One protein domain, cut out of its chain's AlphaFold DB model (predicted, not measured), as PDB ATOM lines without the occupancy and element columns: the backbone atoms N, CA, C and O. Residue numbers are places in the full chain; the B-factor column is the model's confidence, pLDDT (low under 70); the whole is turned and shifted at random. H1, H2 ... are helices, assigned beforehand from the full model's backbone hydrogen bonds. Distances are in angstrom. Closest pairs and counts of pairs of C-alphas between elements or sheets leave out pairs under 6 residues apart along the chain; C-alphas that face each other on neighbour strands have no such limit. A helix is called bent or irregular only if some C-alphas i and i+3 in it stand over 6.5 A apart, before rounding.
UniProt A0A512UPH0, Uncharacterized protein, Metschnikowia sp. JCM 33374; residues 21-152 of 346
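What this domain is: This is residues 21 to 152 of the 346 residues of an uncharacterized protein of Metschnikowia sp. JCM 33374 (UniProt A0A512UPH0). Four helices, H3, H4, H5 and H6, make an up-and-down bundle, each running against the one before it in the chain. H1 packs slantwise on H4, outside the bundle, with short H2 on that same side. The printed part has 132 residues with six named helices, H1 to H6 in order, no named strand, and the class is all helix. It is compact, with a radius of gyration of the C-alphas of 14.2 A, spanning 43 by 30 by 28 A.

How they stand to each other: Start at H5, residues 105 to 125, the longest helix. H6, residues 134 to 150, touches it in a hairpin, at a shallow tilt of 18 degrees; the closest C-alphas, of Ile 119 and Ile 138, are 5.8 A apart. Residues 114 to 122 of H5 alone touch H3, residues 59 to 73, with residues 59 to 65 alone; find the closest C-alphas at Ser 61 and Cys 118, 4.0 A apart. The hub is H4, residues 78 to 96, which touches H6 the same way at 4 degrees, a shallow tilt, closest at the C-alphas of Ile 96 and Asn 148, 4.8 A. Residues 80 to 84 of H4 alone touch residues 67 to 71 of H3 alone, a hairpin closest at the C-alphas of Leu 71 and Phe 81, 7.3 A. H1, residues 21 to 35, touches H4 opposite ways at a steep tilt of 41 degrees, closest at the C-alphas of Ser 29 and His 83, 4.9 A. H2, residues 41 to 48, only just touches residues 91 to 92 of H4, with 3 pairs of C-alphas within 8 A, closest at Ile 44 and Leu 91, 7.1 A. Every O i to N i+4 pair is within hydrogen-bond range in H1, H2, H3, H5 and H6, and 13 of 15 are in H4.

Where its parts are: Find C-alpha 105 at (178.785, 166.999, 356.181); H5 runs 29.8 A from there. H4 spans 26.3 A and is irregular, C-alphas 91 and 94 being 7.1 A apart; H6 spans 24.7 A and ends with C-alpha 150 at (186.789, 158.670, 355.334). H1 begins at (203.899, 174.400, 363.836) and spans 22.1 A, H3 21.2 A, H2 10.6 A.

The domain as a whole: The C-alphas farthest apart, of Ser 75 and Gln 101, are 43.6 A apart. The printed part has no cut and no long link. Look for pLDDT under 70 at residues 127 to 130.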
ATOM      1  N   TRP A  21     203.035 174.802 364.950       96.94
ATOM      2  CA  TRP A  21     203.899 174.400 363.836       96.94
ATOM      3  C   TRP A  21     203.292 174.767 362.475       96.94
ATOM      4  O   TRP A  21     203.943 175.404 361.644       96.94
ATOM      5  N   ALA A  22     202.022 174.418 362.265       97.69
ATOM      6  CA  ALA A  22     201.321 174.685 361.015       97.69
ATOM      7  C   ALA A  22     201.155 176.193 360.775       97.69
ATOM      8  O   ALA A  22     201.357 176.671 359.659       97.69
ATOM      9  N   LYS A  23     200.842 176.953 361.830       98.06
ATOM     10  CA  LYS A  23     200.716 178.411 361.771       98.06
ATOM     11  C   LYS A  23     202.032 179.080 361.363       98.06
ATOM     12  O   LYS A  23     202.030 179.889 360.441       98.06
ATOM     13  N   LEU A  24     203.155 178.696 361.972       98.12
ATOM     14  CA  LEU A  24     204.474 179.249 361.642       98.12
ATOM     15  C   LEU A  24     204.867 178.994 360.178       98.12
ATOM     16  O   LEU A  24     205.386 179.885 359.500       98.12
ATOM     17  N   ILE A  25     204.607 177.786 359.670       98.00
ATOM     18  CA  ILE A  25     204.881 177.435 358.268       98.00
ATOM     19  C   ILE A  25     203.985 178.220 357.308       98.00
ATOM     20  O   ILE A  25     204.458 178.699 356.269       98.00
ATOM     21  N   MET A  26     202.705 178.362 357.661       98.19
ATOM     22  CA  MET A  26     201.745 179.156 356.904       98.19
ATOM     23  C   MET A  26     202.205 180.606 356.791       98.19
ATOM     24  O   MET A  26     202.344 181.121 355.686       98.19
ATOM     25  N   GLU A  27     202.483 181.251 357.924       98.44
ATOM     26  CA  GLU A  27     202.885 182.658 357.988       98.44
ATOM     27  C   GLU A  27     204.153 182.919 357.176       98.44
ATOM     28  O   GLU A  27     204.216 183.886 356.416       98.44
ATOM     29  N   ARG A  28     205.143 182.023 357.271       98.38
ATOM     30  CA  ARG A  28     206.370 182.113 356.474       98.38
ATOM     31  C   ARG A  28     206.084 182.043 354.977       98.38
ATOM     32  O   ARG A  28     206.585 182.875 354.226       98.38
ATOM     33  N   SER A  29     205.287 181.068 354.544       98.50
ATOM     34  CA  SER A  29     204.986 180.882 353.120       98.50
ATOM     35  C   SER A  29     204.149 182.033 352.568       98.50
ATOM     36  O   SER A  29     204.467 182.563 351.508       98.50
ATOM     37  N   VAL A  30     203.143 182.490 353.315       98.56
ATOM     38  CA  VAL A  30     202.329 183.662 352.962       98.56
ATOM     39  C   VAL A  30     203.190 184.921 352.863       98.56
ATOM     40  O   VAL A  30     203.005 185.703 351.935       98.56
ATOM     41  N   LYS A  31     204.162 185.113 353.764       98.56
ATOM     42  CA  LYS A  31     205.084 186.254 353.699       98.56
ATOM     43  C   LYS A  31     205.873 186.274 352.385       98.56
ATOM     44  O   LYS A  31     205.877 187.300 351.719       98.56
ATOM     45  N   VAL A  32     206.467 185.146 351.989       98.44
ATOM     46  CA  VAL A  32     207.194 185.041 350.709       98.44
ATOM     47  C   VAL A  32     206.264 185.303 349.524       98.44
ATOM     48  O   VAL A  32     206.625 186.011 348.594       98.44
ATOM     49  N   LEU A  33     205.040 184.772 349.552       98.56
ATOM     50  CA  LEU A  33     204.060 184.974 348.480       98.56
ATOM     51  C   LEU A  33     203.643 186.445 348.328       98.56
ATOM     52  O   LEU A  33     203.502 186.923 347.200       98.56
ATOM     53  N   LYS A  34     203.526 187.185 349.437       98.50
ATOM     54  CA  LYS A  34     203.219 188.624 349.420       98.50
ATOM     55  C   LYS A  34     204.298 189.444 348.712       98.50
ATOM     56  O   LYS A  34     203.944 190.345 347.955       98.50
ATOM     57  N   ASP A  35     205.573 189.082 348.856       98.19
ATOM     58  CA  ASP A  35     206.683 189.731 348.132       98.19
ATOM     59  C   ASP A  35     206.572 189.545 346.600       98.19
ATOM     60  O   ASP A  35     207.125 190.325 345.825       98.19
ATOM     61  N   HIS A  36     205.797 188.549 346.155       98.06
ATOM     62  CA  HIS A  36     205.466 188.276 344.753       98.06
ATOM     63  C   HIS A  36     204.048 188.732 344.356       98.06
ATOM     64  O   HIS A  36     203.527 188.304 343.325       98.06
ATOM     65  N   ASN A  37     203.414 189.611 345.142       98.31
ATOM     66  CA  ASN A  37     202.046 190.111 344.934       98.31
ATOM     67  C   ASN A  37     200.952 189.026 344.961       98.31
ATOM     68  O   ASN A  37     199.861 189.221 344.418       98.31
ATOM     69  N   VAL A  38     201.220 187.881 345.593       98.50
ATOM     70  CA  VAL A  38     200.216 186.848 345.852       98.50
ATOM     71  C   VAL A  38     199.639 187.063 347.248       98.50
ATOM     72  O   VAL A  38     200.315 186.859 348.255       98.50
ATOM     73  N   ASP A  39     198.371 187.470 347.302       98.06
ATOM     74  CA  ASP A  39     197.637 187.689 348.548       98.06
ATOM     75  C   ASP A  39     196.672 186.530 348.838       98.06
ATOM     76  O   ASP A  39     195.770 186.239 348.047       98.06
ATOM     77  N   LEU A  40     196.870 185.878 349.988       98.50
ATOM     78  CA  LEU A  40     196.045 184.776 350.484       98.50
ATOM     79  C   LEU A  40     195.169 185.173 351.685       98.50
ATOM     80  O   LEU A  40     194.431 184.325 352.187       98.50
ATOM     81  N   ASP A  41     195.200 186.428 352.145       98.38
ATOM     82  CA  ASP A  41     194.520 186.852 353.378       98.38
ATOM     83  C   ASP A  41     193.000 186.632 353.299       98.38
ATOM     84  O   ASP A  41     192.387 186.123 354.240       98.38
ATOM     85  N   LEU A  42     192.392 186.927 352.142       97.38
ATOM     86  CA  LEU A  42     190.965 186.683 351.908       97.38
ATOM     87  C   LEU A  42     190.616 185.189 351.976       97.38
ATOM     88  O   LEU A  42     189.593 184.820 352.553       97.38
ATOM     89  N   LEU A  43     191.455 184.323 351.400       98.06
ATOM     90  CA  LEU A  43     191.244 182.874 351.438       98.06
ATOM     91  C   LEU A  43     191.352 182.356 352.877       98.06
ATOM     92  O   LEU A  43     190.498 181.589 353.316       98.06
ATOM     93  N   ILE A  44     192.349 182.822 353.634       98.38
ATOM     94  CA  ILE A  44     192.538 182.471 355.047       98.38
ATOM     95  C   ILE A  44     191.324 182.899 355.885       98.38
ATOM     96  O   ILE A  44     190.812 182.102 356.676       98.38
ATOM     97  N   ALA A  45     190.817 184.120 355.687       98.06
ATOM     98  CA  ALA A  45     189.635 184.631 356.386       98.06
ATOM     99  C   ALA A  45     188.351 183.848 356.051       98.06
ATOM    100  O   ALA A  45     187.502 183.612 356.913       98.06
ATOM    101  N   LYS A  46     188.203 183.398 354.802       97.31
ATOM    102  CA  LYS A  46     187.079 182.542 354.401       97.31
ATOM    103  C   LYS A  46     187.171 181.145 355.013       97.31
ATOM    104  O   LYS A  46     186.172 180.612 355.488       97.31
ATOM    105  N   PHE A  47     188.370 180.574 355.099       96.38
ATOM    106  CA  PHE A  47     188.575 179.279 355.753       96.38
ATOM    107  C   PHE A  47     188.299 179.316 357.255       96.38
ATOM    108  O   PHE A  47     187.680 178.391 357.775       96.38
ATOM    109  N   SER A  48     188.691 180.389 357.947       95.81
ATOM    110  CA  SER A  48     188.417 180.537 359.383       95.81
ATOM    111  C   SER A  48     186.925 180.689 359.704       95.81
ATOM    112  O   SER A  48     186.512 180.416 360.830       95.81
ATOM    113  N   THR A  49     186.116 181.071 358.713       96.25
ATOM    114  CA  THR A  49     184.653 181.195 358.807       96.25
ATOM    115  C   THR A  49     183.899 180.027 358.162       96.25
ATOM    116  O   THR A  49     182.671 180.009 358.188       96.25
ATOM    117  N   GLY A  50     184.604 179.028 357.616       95.38
ATOM    118  CA  GLY A  50     183.992 177.845 357.001       95.38
ATOM    119  C   GLY A  50     183.348 178.089 355.630       95.38
ATOM    120  O   GLY A  50     182.491 177.312 355.213       95.38
ATOM    121  N   VAL A  51     183.735 179.156 354.925       96.12
ATOM    122  CA  VAL A  51     183.198 179.521 353.607       96.12
ATOM    123  C   VAL A  51     184.106 178.977 352.501       96.12
ATOM    124  O   VAL A  51     185.159 179.541 352.208       96.12
ATOM    125  N   TYR A  52     183.694 177.881 351.857       94.69
ATOM    126  CA  TYR A  52     184.465 177.246 350.768       94.69
ATOM    127  C   TYR A  52     183.940 177.590 349.365       94.69
ATOM    128  O   TYR A  52     184.677 177.493 348.381       94.69
ATOM    129  N   PHE A  53     182.679 178.021 349.284       92.44
ATOM    130  CA  PHE A  53     181.998 178.470 348.072       92.44
ATOM    131  C   PHE A  53     181.334 179.823 348.317       92.44
ATOM    132  O   PHE A  53     180.751 180.045 349.374       92.44
ATOM    133  N   GLU A  54     181.389 180.700 347.321       92.25
ATOM    134  CA  GLU A  54     180.698 181.992 347.318       92.25
ATOM    135  C   GLU A  54     180.169 182.246 345.903       92.25
ATOM    136  O   GLU A  54     180.895 182.030 344.935       92.25
ATOM    137  N   ASP A  55     178.895 182.621 345.766       90.31
ATOM    138  CA  ASP A  55     178.252 182.907 344.472       90.31
ATOM    139  C   ASP A  55     178.442 181.810 343.402       90.31
ATOM    140  O   ASP A  55     178.707 182.086 342.231       90.31
ATOM    141  N   ASN A  56     178.321 180.537 343.806       87.69
ATOM    142  CA  ASN A  56     178.572 179.347 342.974       87.69
ATOM    143  C   ASN A  56     180.007 179.225 342.427       87.69
ATOM    144  O   ASN A  56     180.251 178.454 341.498       87.69
ATOM    145  N   ARG A  57     180.971 179.947 343.003       92.31
ATOM    146  CA  ARG A  57     182.388 179.870 342.643       92.31
ATOM    147  C   ARG A  57     183.205 179.222 343.752       92.31
ATOM    148  O   ARG A  57     182.976 179.456 344.941       92.31
ATOM    149  N   SER A  58     184.170 178.400 343.346       94.44
ATOM    150  CA  SER A  58     185.122 177.773 344.260       94.44
ATOM    151  C   SER A  58     186.172 178.798 344.681       94.44
ATOM    152  O   SER A  58     187.000 179.233 343.880       94.44
ATOM    153  N   VAL A  59     186.169 179.143 345.969       95.50
ATOM    154  CA  VAL A  59     187.098 180.135 346.530       95.50
ATOM    155  C   VAL A  59     188.547 179.644 346.426       95.50
ATOM    156  O   VAL A  59     189.442 180.425 346.099       95.50
ATOM    157  N   ILE A  60     188.783 178.347 346.672       97.00
ATOM    158  CA  ILE A  60     190.124 177.740 346.597       97.00
ATOM    159  C   ILE A  60     190.634 177.789 345.162       97.00
ATOM    160  O   ILE A  60     191.717 178.309 344.917       97.00
ATOM    161  N   SER A  61     189.845 177.257 344.229       96.88
ATOM    162  CA  SER A  61     190.198 177.137 342.818       96.88
ATOM    163  C   SER A  61     190.541 178.497 342.218       96.88
ATOM    164  O   SER A  61     191.640 178.688 341.702       96.88
ATOM    165  N   ASP A  62     189.660 179.488 342.383       96.44
ATOM    166  CA  ASP A  62     189.879 180.830 341.840       96.44
ATOM    167  C   ASP A  62     191.120 181.504 342.449       96.44
ATOM    168  O   ASP A  62     191.911 182.120 341.730       96.44
ATOM    169  N   THR A  63     191.341 181.350 343.761       97.69
ATOM    170  CA  THR A  63     192.520 181.922 344.433       97.69
ATOM    171  C   THR A  63     193.813 181.256 343.970       97.69
ATOM    172  O   THR A  63     194.792 181.951 343.687       97.69
ATOM    173  N   VAL A  64     193.833 179.925 343.862       97.19
ATOM    174  CA  VAL A  64     195.008 179.166 343.415       97.19
ATOM    175  C   VAL A  64     195.353 179.522 341.975       97.19
ATOM    176  O   VAL A  64     196.498 179.878 341.710       97.19
ATOM    177  N   MET A  65     194.375 179.521 341.066       96.56
ATOM    178  CA  MET A  65     194.616 179.847 339.657       96.56
ATOM    179  C   MET A  65     195.081 181.291 339.475       96.56
ATOM    180  O   MET A  65     196.045 181.546 338.751       96.56
ATOM    181  N   LYS A  66     194.477 182.248 340.191       97.31
ATOM    182  CA  LYS A  66     194.951 183.638 340.202       97.31
ATOM    183  C   LYS A  66     196.398 183.733 340.695       97.31
ATOM    184  O   LYS A  66     197.207 184.406 340.063       97.31
ATOM    185  N   SER A  67     196.724 183.050 341.791       97.69
ATOM    186  CA  SER A  67     198.070 183.051 342.375       97.69
ATOM    187  C   SER A  67     199.098 182.459 341.413       97.69
ATOM    188  O   SER A  67     200.137 183.067 341.177       97.69
ATOM    189  N   VAL A  68     198.784 181.319 340.793       95.88
ATOM    190  CA  VAL A  68     199.624 180.691 339.764       95.88
ATOM    191  C   VAL A  68     199.872 181.656 338.605       95.88
ATOM    192  O   VAL A  68     201.024 181.866 338.237       95.88
ATOM    193  N   ASN A  69     198.829 182.298 338.074       95.06
ATOM    194  CA  ASN A  69     198.958 183.246 336.965       95.06
ATOM    195  C   ASN A  69     199.831 184.460 337.318       95.06
ATOM    196  O   ASN A  69     200.637 184.891 336.494       95.06
ATOM    197  N   ILE A  70     199.724 184.984 338.545       96.81
ATOM    198  CA  ILE A  70     200.597 186.061 339.039       96.81
ATOM    199  C   ILE A  70     202.056 185.592 339.071       96.81
ATOM    200  O   ILE A  70     202.934 186.266 338.528       96.81
ATOM    201  N   LEU A  71     202.318 184.419 339.656       95.81
ATOM    202  CA  LEU A  71     203.673 183.877 339.763       95.81
ATOM    203  C   LEU A  71     204.295 183.603 338.391       95.81
ATOM    204  O   LEU A  71     205.479 183.886 338.197       95.81
ATOM    205  N   LEU A  72     203.503 183.101 337.440       94.00
ATOM    206  CA  LEU A  72     203.917 182.883 336.055       94.00
ATOM    207  C   LEU A  72     204.223 184.196 335.336       94.00
ATOM    208  O   LEU A  72     205.284 184.319 334.730       94.00
ATOM    209  N   GLY A  73     203.336 185.191 335.438       94.56
ATOM    210  CA  GLY A  73     203.544 186.512 334.837       94.56
ATOM    211  C   GLY A  73     204.798 187.208 335.369       94.56
ATOM    212  O   GLY A  73     205.504 187.874 334.617       94.56
ATOM    213  N   ALA A  74     205.126 186.984 336.643       95.69
ATOM    214  CA  ALA A  74     206.349 187.471 337.273       95.69
ATOM    215  C   ALA A  74     207.590 186.594 337.008       95.69
ATOM    216  O   ALA A  74     208.667 186.914 337.503       95.69
ATOM    217  N   SER A  75     207.464 185.487 336.260       94.25
ATOM    218  CA  SER A  75     208.544 184.505 336.046       94.25
ATOM    219  C   SER A  75     209.186 184.032 337.358       94.25
ATOM    220  O   SER A  75     210.408 183.935 337.484       94.25
ATOM    221  N   SER A  76     208.351 183.775 338.366       95.12
ATOM    222  CA  SER A  76     208.799 183.438 339.718       95.12
ATOM    223  C   SER A  76     209.533 182.098 339.766       95.12
ATOM    224  O   SER A  76     209.309 181.198 338.954       95.12
ATOM    225  N   SER A  77     210.407 181.949 340.762       95.00
ATOM    226  CA  SER A  77     211.182 180.724 340.956       95.00
ATOM    227  C   SER A  77     210.295 179.526 341.320       95.00
ATOM    228  O   SER A  77     209.225 179.686 341.913       95.00
ATOM    229  N   LYS A  78     210.786 178.304 341.066       95.12
ATOM    230  CA  LYS A  78     210.140 177.060 341.522       95.12
ATOM    231  C   LYS A  78     209.833 177.085 343.026       95.12
ATOM    232  O   LYS A  78     208.754 176.665 343.430       95.12
ATOM    233  N   ASN A  79     210.741 177.621 343.844       96.06
ATOM    234  CA  ASN A  79     210.556 177.700 345.296       96.06
ATOM    235  C   ASN A  79     209.350 178.571 345.676       96.06
ATOM    236  O   ASN A  79     208.614 178.230 346.597       96.06
ATOM    237  N   THR A  80     209.082 179.645 344.929       97.06
ATOM    238  CA  THR A  80     207.912 180.501 345.161       97.06
ATOM    239  C   THR A  80     206.599 179.742 344.914       97.06
ATOM    240  O   THR A  80     205.664 179.859 345.705       97.06
ATOM    241  N   PHE A  81     206.528 178.893 343.880       96.62
ATOM    242  CA  PHE A  81     205.372 178.008 343.667       96.62
ATOM    243  C   PHE A  81     205.222 176.971 344.782       96.62
ATOM    244  O   PHE A  81     204.112 176.700 345.233       96.62
ATOM    245  N   LEU A  82     206.333 176.419 345.266       96.94
ATOM    246  CA  LEU A  82     206.322 175.481 346.384       96.94
ATOM    247  C   LEU A  82     205.794 176.127 347.681       96.94
ATOM    248  O   LEU A  82     205.059 175.471 348.415       96.94
ATOM    249  N   HIS A  83     206.068 177.415 347.927       98.12
ATOM    250  CA  HIS A  83     205.429 178.160 349.021       98.12
ATOM    251  C   HIS A  83     203.912 178.276 348.845       98.12
ATOM    252  O   HIS A  83     203.180 178.106 349.821       98.12
ATOM    253  N   LEU A  84     203.421 178.514 347.621       98.19
ATOM    254  CA  LEU A  84     201.981 178.506 347.336       98.19
ATOM    255  C   LEU A  84     201.378 177.139 347.667       98.19
ATOM    256  O   LEU A  84     200.365 177.063 348.356       98.19
ATOM    257  N   TYR A  85     202.021 176.057 347.230       97.50
ATOM    258  CA  TYR A  85     201.531 174.699 347.466       97.50
ATOM    259  C   TYR A  85     201.491 174.384 348.958       97.50
ATOM    260  O   TYR A  85     200.470 173.914 349.460       97.50
ATOM    261  N   LEU A  86     202.566 174.707 349.681       98.19
ATOM    262  CA  LEU A  86     202.643 174.509 351.123       98.19
ATOM    263  C   LEU A  86     201.553 175.296 351.860       98.19
ATOM    264  O   LEU A  86     200.848 174.719 352.684       98.19
ATOM    265  N   ALA A  87     201.368 176.578 351.531       98.44
ATOM    266  CA  ALA A  87     200.345 177.418 352.149       98.44
ATOM    267  C   ALA A  87     198.931 176.860 351.918       98.44
ATOM    268  O   ALA A  87     198.155 176.728 352.859       98.44
ATOM    269  N   ILE A  88     198.594 176.457 350.689       98.38
ATOM    270  CA  ILE A  88     197.268 175.900 350.389       98.38
ATOM    271  C   ILE A  88     197.042 174.582 351.131       98.38
ATOM    272  O   ILE A  88     196.005 174.412 351.771       98.38
ATOM    273  N   MET A  89     198.013 173.667 351.103       98.38
ATOM    274  CA  MET A  89     197.892 172.378 351.784       98.38
ATOM    275  C   MET A  89     197.738 172.558 353.299       98.38
ATOM    276  O   MET A  89     196.817 171.998 353.888       98.38
ATOM    277  N   VAL A  90     198.572 173.387 353.935       98.31
ATOM    278  CA  VAL A  90     198.477 173.658 355.380       98.31
ATOM    279  C   VAL A  90     197.155 174.351 355.735       98.31
ATOM    280  O   VAL A  90     196.607 174.105 356.809       98.31
ATOM    281  N   LEU A  91     196.597 175.180 354.845       98.38
ATOM    282  CA  LEU A  91     195.366 175.927 355.112       98.38
ATOM    283  C   LEU A  91     194.173 174.989 355.235       98.38
ATOM    284  O   LEU A  91     193.396 175.091 356.183       98.38
ATOM    285  N   ILE A  92     194.045 174.073 354.277       98.25
ATOM    286  CA  ILE A  92     192.863 173.221 354.166       98.25
ATOM    287  C   ILE A  92     192.931 172.005 355.093       98.25
ATOM    288  O   ILE A  92     191.891 171.495 355.516       98.25
ATOM    289  N   PHE A  93     194.135 171.541 355.444       98.31
ATOM    290  CA  PHE A  93     194.317 170.245 356.094       98.31
ATOM    291  C   PHE A  93     193.620 170.088 357.460       98.31
ATOM    292  O   PHE A  93     193.022 169.035 357.683       98.31
ATOM    293  N   PRO A  94     193.582 171.097 358.357       98.06
ATOM    294  CA  PRO A  94     192.811 170.990 359.597       98.06
ATOM    295  C   PRO A  94     191.334 170.661 359.365       98.06
ATOM    296  O   PRO A  94     190.776 169.820 360.066       98.06
ATOM    297  N   THR A  95     190.723 171.280 358.351       97.94
ATOM    298  CA  THR A  95     189.311 171.062 358.000       97.94
ATOM    299  C   THR A  95     189.109 169.708 357.319       97.94
ATOM    300  O   THR A  95     188.119 169.029 357.568       97.94
ATOM    301  N   ILE A  96     190.068 169.271 356.495       98.31
ATOM    302  CA  ILE A  96     190.055 167.933 355.885       98.31
ATOM    303  C   ILE A  96     189.961 166.835 356.959       98.31
ATOM    304  O   ILE A  96     189.205 165.879 356.789       98.31
ATOM    305  N   LEU A  97     190.675 167.020 358.074       98.12
ATOM    306  CA  LEU A  97     190.736 166.104 359.219       98.12
ATOM    307  C   LEU A  97     189.580 166.259 360.216       98.12
ATOM    308  O   LEU A  97     189.584 165.600 361.255       98.12
ATOM    309  N   ALA A  98     188.632 167.159 359.966       97.19
ATOM    310  CA  ALA A  98     187.517 167.396 360.870       97.19
ATOM    311  C   ALA A  98     186.513 166.235 360.852       97.19
ATOM    312  O   ALA A  98     186.184 165.696 359.785       97.19
ATOM    313  N   SER A  99     185.983 165.895 362.026       96.06
ATOM    314  CA  SER A  99     184.804 165.032 362.124       96.06
ATOM    315  C   SER A  99     183.556 165.763 361.642       96.06
ATOM    316  O   SER A  99     183.539 166.993 361.525       96.06
ATOM    317  N   ASP A 100     182.478 165.011 361.442       95.94
ATOM    318  CA  ASP A 100     181.169 165.588 361.130       95.94
ATOM    319  C   ASP A 100     180.559 166.367 362.316       95.94
ATOM    320  O   ASP A 100     179.629 167.150 362.122       95.94
ATOM    321  N   GLN A 101     181.093 166.193 363.534       93.62
ATOM    322  CA  GLN A 101     180.709 166.975 364.717       93.62
ATOM    323  C   GLN A 101     181.378 168.354 364.746       93.62
ATOM    324  O   GLN A 101     180.820 169.306 365.288       93.62
ATOM    325  N   GLU A 102     182.591 168.471 364.206       95.06
ATOM    326  CA  GLU A 102     183.322 169.740 364.136       95.06
ATOM    327  C   GLU A 102     182.883 170.562 362.926       95.06
ATOM    328  O   GLU A 102     182.583 171.750 363.048       95.06
ATOM    329  N   VAL A 103     182.817 169.912 361.760       96.38
ATOM    330  CA  VAL A 103     182.465 170.530 360.480       96.38
ATOM    331  C   VAL A 103     181.379 169.696 359.823       96.38
ATOM    332  O   VAL A 103     181.582 168.523 359.529       96.38
ATOM    333  N   SER A 104     180.230 170.317 359.550       96.00
ATOM    334  CA  SER A 104     179.075 169.607 358.998       96.00
ATOM    335  C   SER A 104     179.396 168.867 357.691       96.00
ATOM    336  O   SER A 104     180.200 169.326 356.872       96.00
ATOM    337  N   VAL A 105     178.683 167.765 357.436       96.50
ATOM    338  CA  VAL A 105     178.785 166.999 356.181       96.50
ATOM    339  C   VAL A 105     178.569 167.897 354.958       96.50
ATOM    340  O   VAL A 105     179.276 167.766 353.960       96.50
ATOM    341  N   ALA A 106     177.634 168.852 355.035       96.75
ATOM    342  CA  ALA A 106     177.365 169.810 353.963       96.75
ATOM    343  C   ALA A 106     178.580 170.700 353.662       96.75
ATOM    344  O   ALA A 106     178.992 170.822 352.508       96.75
ATOM    345  N   SER A 107     179.201 171.258 354.701       96.62
ATOM    346  CA  SER A 107     180.422 172.058 354.583       96.62
ATOM    347  C   SER A 107     181.596 171.229 354.042       96.62
ATOM    348  O   SER A 107     182.335 171.699 353.181       96.62
ATOM    349  N   LYS A 108     181.738 169.962 354.458       97.50
ATOM    350  CA  LYS A 108     182.756 169.036 353.923       97.50
ATOM    351  C   LYS A 108     182.519 168.691 352.451       97.50
ATOM    352  O   LYS A 108     183.466 168.661 351.669       97.50
ATOM    353  N   MET A 109     181.267 168.492 352.032       97.25
ATOM    354  CA  MET A 109     180.915 168.320 350.614       97.25
ATOM    355  C   MET A 109     181.303 169.548 349.782       97.25
ATOM    356  O   MET A 109     181.895 169.398 348.715       97.25
ATOM    357  N   GLN A 110     181.034 170.755 350.288       97.31
ATOM    358  CA  GLN A 110     181.477 171.996 349.650       97.31
ATOM    359  C   GLN A 110     183.007 172.084 349.588       97.31
ATOM    360  O   GLN A 110     183.556 172.395 348.537       97.31
ATOM    361  N   LEU A 111     183.726 171.746 350.661       97.69
ATOM    362  CA  LEU A 111     185.188 171.707 350.629       97.69
ATOM    363  C   LEU A 111     185.699 170.751 349.539       97.69
ATOM    364  O   LEU A 111     186.513 171.156 348.710       97.69
ATOM    365  N   ARG A 112     185.184 169.515 349.483       97.94
ATOM    366  CA  ARG A 112     185.564 168.525 348.461       97.94
ATOM    367  C   ARG A 112     185.279 169.014 347.049       97.94
ATOM    368  O   ARG A 112     186.141 168.884 346.186       97.94
ATOM    369  N   ALA A 113     184.108 169.595 346.803       97.56
ATOM    370  CA  ALA A 113     183.777 170.159 345.496       97.56
ATOM    371  C   ALA A 113     184.746 171.289 345.105       97.56
ATOM    372  O   ALA A 113     185.192 171.348 343.962       97.56
ATOM    373  N   SER A 114     185.140 172.132 346.061       98.00
ATOM    374  CA  SER A 114     186.069 173.241 345.832       98.00
ATOM    375  C   SER A 114     187.495 172.749 345.549       98.00
ATOM    376  O   SER A 114     188.173 173.279 344.671       98.00
ATOM    377  N   VAL A 115     187.964 171.724 346.268       98.19
ATOM    378  CA  VAL A 115     189.286 171.119 346.027       98.19
ATOM    379  C   VAL A 115     189.304 170.350 344.701       98.19
ATOM    380  O   VAL A 115     190.276 170.461 343.960       98.19
ATOM    381  N   ASN A 116     188.231 169.632 344.356       98.19
ATOM    382  CA  ASN A 116     188.105 168.958 343.059       98.19
ATOM    383  C   ASN A 116     188.089 169.947 341.889       98.19
ATOM    384  O   ASN A 116     188.746 169.697 340.882       98.19
ATOM    385  N   ASP A 117     187.388 171.080 342.018       97.75
ATOM    386  CA  ASP A 117     187.418 172.126 340.992       97.75
ATOM    387  C   ASP A 117     188.834 172.690 340.806       97.75
ATOM    388  O   ASP A 117     189.288 172.849 339.676       97.75
ATOM    389  N   CYS A 118     189.559 172.909 341.909       97.81
ATOM    390  CA  CYS A 118     190.961 173.323 341.876       97.81
ATOM    391  C   CYS A 118     191.843 172.286 341.161       97.81
ATOM    392  O   CYS A 118     192.567 172.644 340.238       97.81
ATOM    393  N   ILE A 119     191.748 171.000 341.526       97.44
ATOM    394  CA  ILE A 119     192.492 169.911 340.867       97.44
ATOM    395  C   ILE A 119     192.220 169.904 339.363       97.44
ATOM    396  O   ILE A 119     193.163 169.886 338.582       97.44
ATOM    397  N   ARG A 120     190.947 169.967 338.966       96.94
ATOM    398  CA  ARG A 120     190.547 169.957 337.560       96.94
ATOM    399  C   ARG A 120     191.158 171.132 336.793       96.94
ATOM    400  O   ARG A 120     191.749 170.915 335.745       96.94
ATOM    401  N   LYS A 121     191.095 172.360 337.326       95.62
ATOM    402  CA  LYS A 121     191.735 173.523 336.679       95.62
ATOM    403  C   LYS A 121     193.260 173.405 336.630       95.62
ATOM    404  O   LYS A 121     193.855 173.766 335.622       95.62
ATOM    405  N   LEU A 122     193.899 172.869 337.675       94.38
ATOM    406  CA  LEU A 122     195.340 172.591 337.658       94.38
ATOM    407  C   LEU A 122     195.704 171.565 336.566       94.38
ATOM    408  O   LEU A 122     196.748 171.702 335.940       94.38
ATOM    409  N   GLU A 123     194.861 170.557 336.326       94.31
ATOM    410  CA  GLU A 123     195.061 169.550 335.273       94.31
ATOM    411  C   GLU A 123     194.795 170.095 333.863       94.31
ATOM    412  O   GLU A 123     195.531 169.752 332.938       94.31
ATOM    413  N   ASP A 124     193.780 170.947 333.703       93.06
ATOM    414  CA  ASP A 124     193.329 171.456 332.402       93.06
ATOM    415  C   ASP A 124     194.148 172.673 331.920       93.06
ATOM    416  O   ASP A 124     194.448 172.793 330.731       93.06
ATOM    417  N   GLU A 125     194.517 173.591 332.821       88.88
ATOM    418  CA  GLU A 125     195.068 174.912 332.461       88.88
ATOM    419  C   GLU A 125     196.604 175.003 332.565       88.88
ATOM    420  O   GLU A 125     197.214 175.850 331.913       88.88
ATOM    421  N   ILE A 126     197.253 174.127 333.345       80.88
ATOM    422  CA  ILE A 126     198.714 174.125 333.580       80.88
ATOM    423  C   ILE A 126     199.527 173.040 332.816       80.88
ATOM    424  O   ILE A 126     200.760 173.105 332.872       80.88
ATOM    425  N   PRO A 127     198.969 172.081 332.038       67.19
ATOM    426  CA  PRO A 127     199.744 170.934 331.542       67.19
ATOM    427  C   PRO A 127     200.884 171.296 330.565       67.19
ATOM    428  O   PRO A 127     201.717 170.450 330.246       67.19
ATOM    429  N   THR A 128     200.972 172.550 330.111       65.00
ATOM    430  CA  THR A 128     202.016 173.066 329.211       65.00
ATOM    431  C   THR A 128     203.219 173.709 329.916       65.00
ATOM    432  O   THR A 128     204.207 174.036 329.257       65.00
ATOM    433  N   LEU A 129     203.193 173.881 331.242       65.31
ATOM    434  CA  LEU A 129     204.240 174.597 331.979       65.31
ATOM    435  C   LEU A 129     205.268 173.634 332.586       65.31
ATOM    436  O   LEU A 129     205.137 173.168 333.714       65.31
ATOM    437  N   ALA A 130     206.345 173.379 331.838       67.38
ATOM    438  CA  ALA A 130     207.434 172.475 332.229       67.38
ATOM    439  C   ALA A 130     208.204 172.887 333.506       67.38
ATOM    440  O   ALA A 130     209.024 172.116 334.005       67.38
ATOM    441  N   SER A 131     207.987 174.096 334.034       70.12
ATOM    442  CA  SER A 131     208.777 174.660 335.134       70.12
ATOM    443  C   SER A 131     208.268 174.313 336.539       70.12
ATOM    444  O   SER A 131     209.031 174.471 337.497       70.12
ATOM    445  N   VAL A 132     207.027 173.827 336.698       78.00
ATOM    446  CA  VAL A 132     206.419 173.612 338.023       78.00
ATOM    447  C   VAL A 132     205.790 172.224 338.152       78.00
ATOM    448  O   VAL A 132     204.905 171.842 337.384       78.00
ATOM    449  N   ASP A 133     206.216 171.482 339.178       84.06
ATOM    450  CA  ASP A 133     205.687 170.157 339.525       84.06
ATOM    451  C   ASP A 133     204.323 170.251 340.236       84.06
ATOM    452  O   ASP A 133     204.172 169.966 341.424       84.06
ATOM    453  N   HIS A 134     203.308 170.692 339.495       89.94
ATOM    454  CA  HIS A 134     201.916 170.749 339.948       89.94
ATOM    455  C   HIS A 134     201.311 169.348 340.162       89.94
ATOM    456  O   HIS A 134     200.338 169.198 340.903       89.94
ATOM    457  N   ARG A 135     201.905 168.306 339.563       92.62
ATOM    458  CA  ARG A 135     201.457 166.915 339.701       92.62
ATOM    459  C   ARG A 135     201.539 166.441 341.149       92.62
ATOM    460  O   ARG A 135     200.597 165.813 341.629       92.62
ATOM    461  N   SER A 136     202.623 166.776 341.847       91.44
ATOM    462  CA  SER A 136     202.778 166.463 343.271       91.44
ATOM    463  C   SER A 136     201.676 167.112 344.120       91.44
ATOM    464  O   SER A 136     201.055 166.430 344.937       91.44
ATOM    465  N   LEU A 137     201.327 168.383 343.858       94.44
ATOM    466  CA  LEU A 137     200.200 169.046 344.528       94.44
ATOM    467  C   LEU A 137     198.870 168.324 344.255       94.44
ATOM    468  O   LEU A 137     198.133 168.041 345.194       94.44
ATOM    469  N   ILE A 138     198.566 167.996 342.995       96.75
ATOM    470  CA  ILE A 138     197.323 167.297 342.624       96.75
ATOM    471  C   ILE A 138     197.195 165.964 343.369       96.75
ATOM    472  O   ILE A 138     196.131 165.660 343.912       96.75
ATOM    473  N   ILE A 139     198.276 165.179 343.428       97.06
ATOM    474  CA  ILE A 139     198.295 163.901 344.150       97.06
ATOM    475  C   ILE A 139     197.962 164.125 345.630       97.06
ATOM    476  O   ILE A 139     197.110 163.421 346.171       97.06
ATOM    477  N   ILE A 140     198.569 165.123 346.275       97.69
ATOM    478  CA  ILE A 140     198.324 165.415 347.693       97.69
ATOM    479  C   ILE A 140     196.888 165.905 347.929       97.69
ATOM    480  O   ILE A 140     196.230 165.438 348.859       97.69
ATOM    481  N   LEU A 141     196.361 166.787 347.076       98.12
ATOM    482  CA  LEU A 141     194.982 167.274 347.188       98.12
ATOM    483  C   LEU A 141     193.958 166.138 347.043       98.12
ATOM    484  O   LEU A 141     192.975 166.099 347.783       98.12
ATOM    485  N   ARG A 142     194.206 165.171 346.151       98.44
ATOM    486  CA  ARG A 142     193.371 163.963 346.023       98.44
ATOM    487  C   ARG A 142     193.394 163.111 347.291       98.44
ATOM    488  O   ARG A 142     192.338 162.677 347.745       98.44
ATOM    489  N   LYS A 143     194.568 162.923 347.900       98.38
ATOM    490  CA  LYS A 143     194.699 162.220 349.189       98.38
ATOM    491  C   LYS A 143     193.943 162.941 350.303       98.38
ATOM    492  O   LYS A 143     193.241 162.303 351.080       98.38
ATOM    493  N   MET A 144     194.021 164.271 350.350       98.56
ATOM    494  CA  MET A 144     193.250 165.078 351.298       98.56
ATOM    495  C   MET A 144     191.736 164.920 351.099       98.56
ATOM    496  O   MET A 144     191.019 164.759 352.083       98.56
ATOM    497  N   ILE A 145     191.238 164.899 349.858       98.50
ATOM    498  CA  ILE A 145     189.822 164.594 349.587       98.50
ATOM    499  C   ILE A 145     189.462 163.212 350.134       98.50
ATOM    500  O   ILE A 145     188.496 163.105 350.880       98.50
ATOM    501  N   HIS A 146     190.259 162.184 349.831       98.38
ATOM    502  CA  HIS A 146     190.002 160.820 350.296       98.38
ATOM    503  C   HIS A 146     189.954 160.731 351.833       98.38
ATOM    504  O   HIS A 146     189.041 160.120 352.390       98.38
ATOM    505  N   ILE A 147     190.865 161.416 352.537       98.50
ATOM    506  CA  ILE A 147     190.806 161.561 354.000       98.50
ATOM    507  C   ILE A 147     189.475 162.190 354.426       98.50
ATOM    508  O   ILE A 147     188.800 161.646 355.292       98.50
ATOM    509  N   ASN A 148     189.069 163.302 353.804       98.19
ATOM    510  CA  ASN A 148     187.830 163.999 354.152       98.19
ATOM    511  C   ASN A 148     186.564 163.147 353.949       98.19
ATOM    512  O   ASN A 148     185.574 163.342 354.648       98.19
ATOM    513  N   GLU A 149     186.590 162.209 353.004       98.06
ATOM    514  CA  GLU A 149     185.514 161.235 352.795       98.06
ATOM    515  C   GLU A 149     185.486 160.184 353.902       98.06
ATOM    516  O   GLU A 149     184.428 159.895 354.465       98.06
ATOM    517  N   MET A 150     186.656 159.658 354.266       98.19
ATOM    518  CA  MET A 150     186.789 158.670 355.334       98.19
ATOM    519  C   MET A 150     186.393 159.234 356.705       98.19
ATOM    520  O   MET A 150     185.771 158.515 357.487       98.19
ATOM    521  N   THR A 151     186.645 160.521 356.978       97.19
ATOM    522  CA  THR A 151     186.235 161.175 358.236       97.19
ATOM    523  C   THR A 151     184.716 161.337 358.391       97.19
ATOM    524  O   THR A 151     184.266 161.698 359.473       97.19
ATOM    525  N   SER A 152     183.920 161.080 357.344       96.38
ATOM    526  CA  SER A 152     182.446 161.019 357.404       96.38
ATOM    527  C   SER A 152     181.905 159.581 357.422       96.38
ATOM    528  O   SER A 152     180.713 159.349 357.217       96.38
TER     529      SER A 152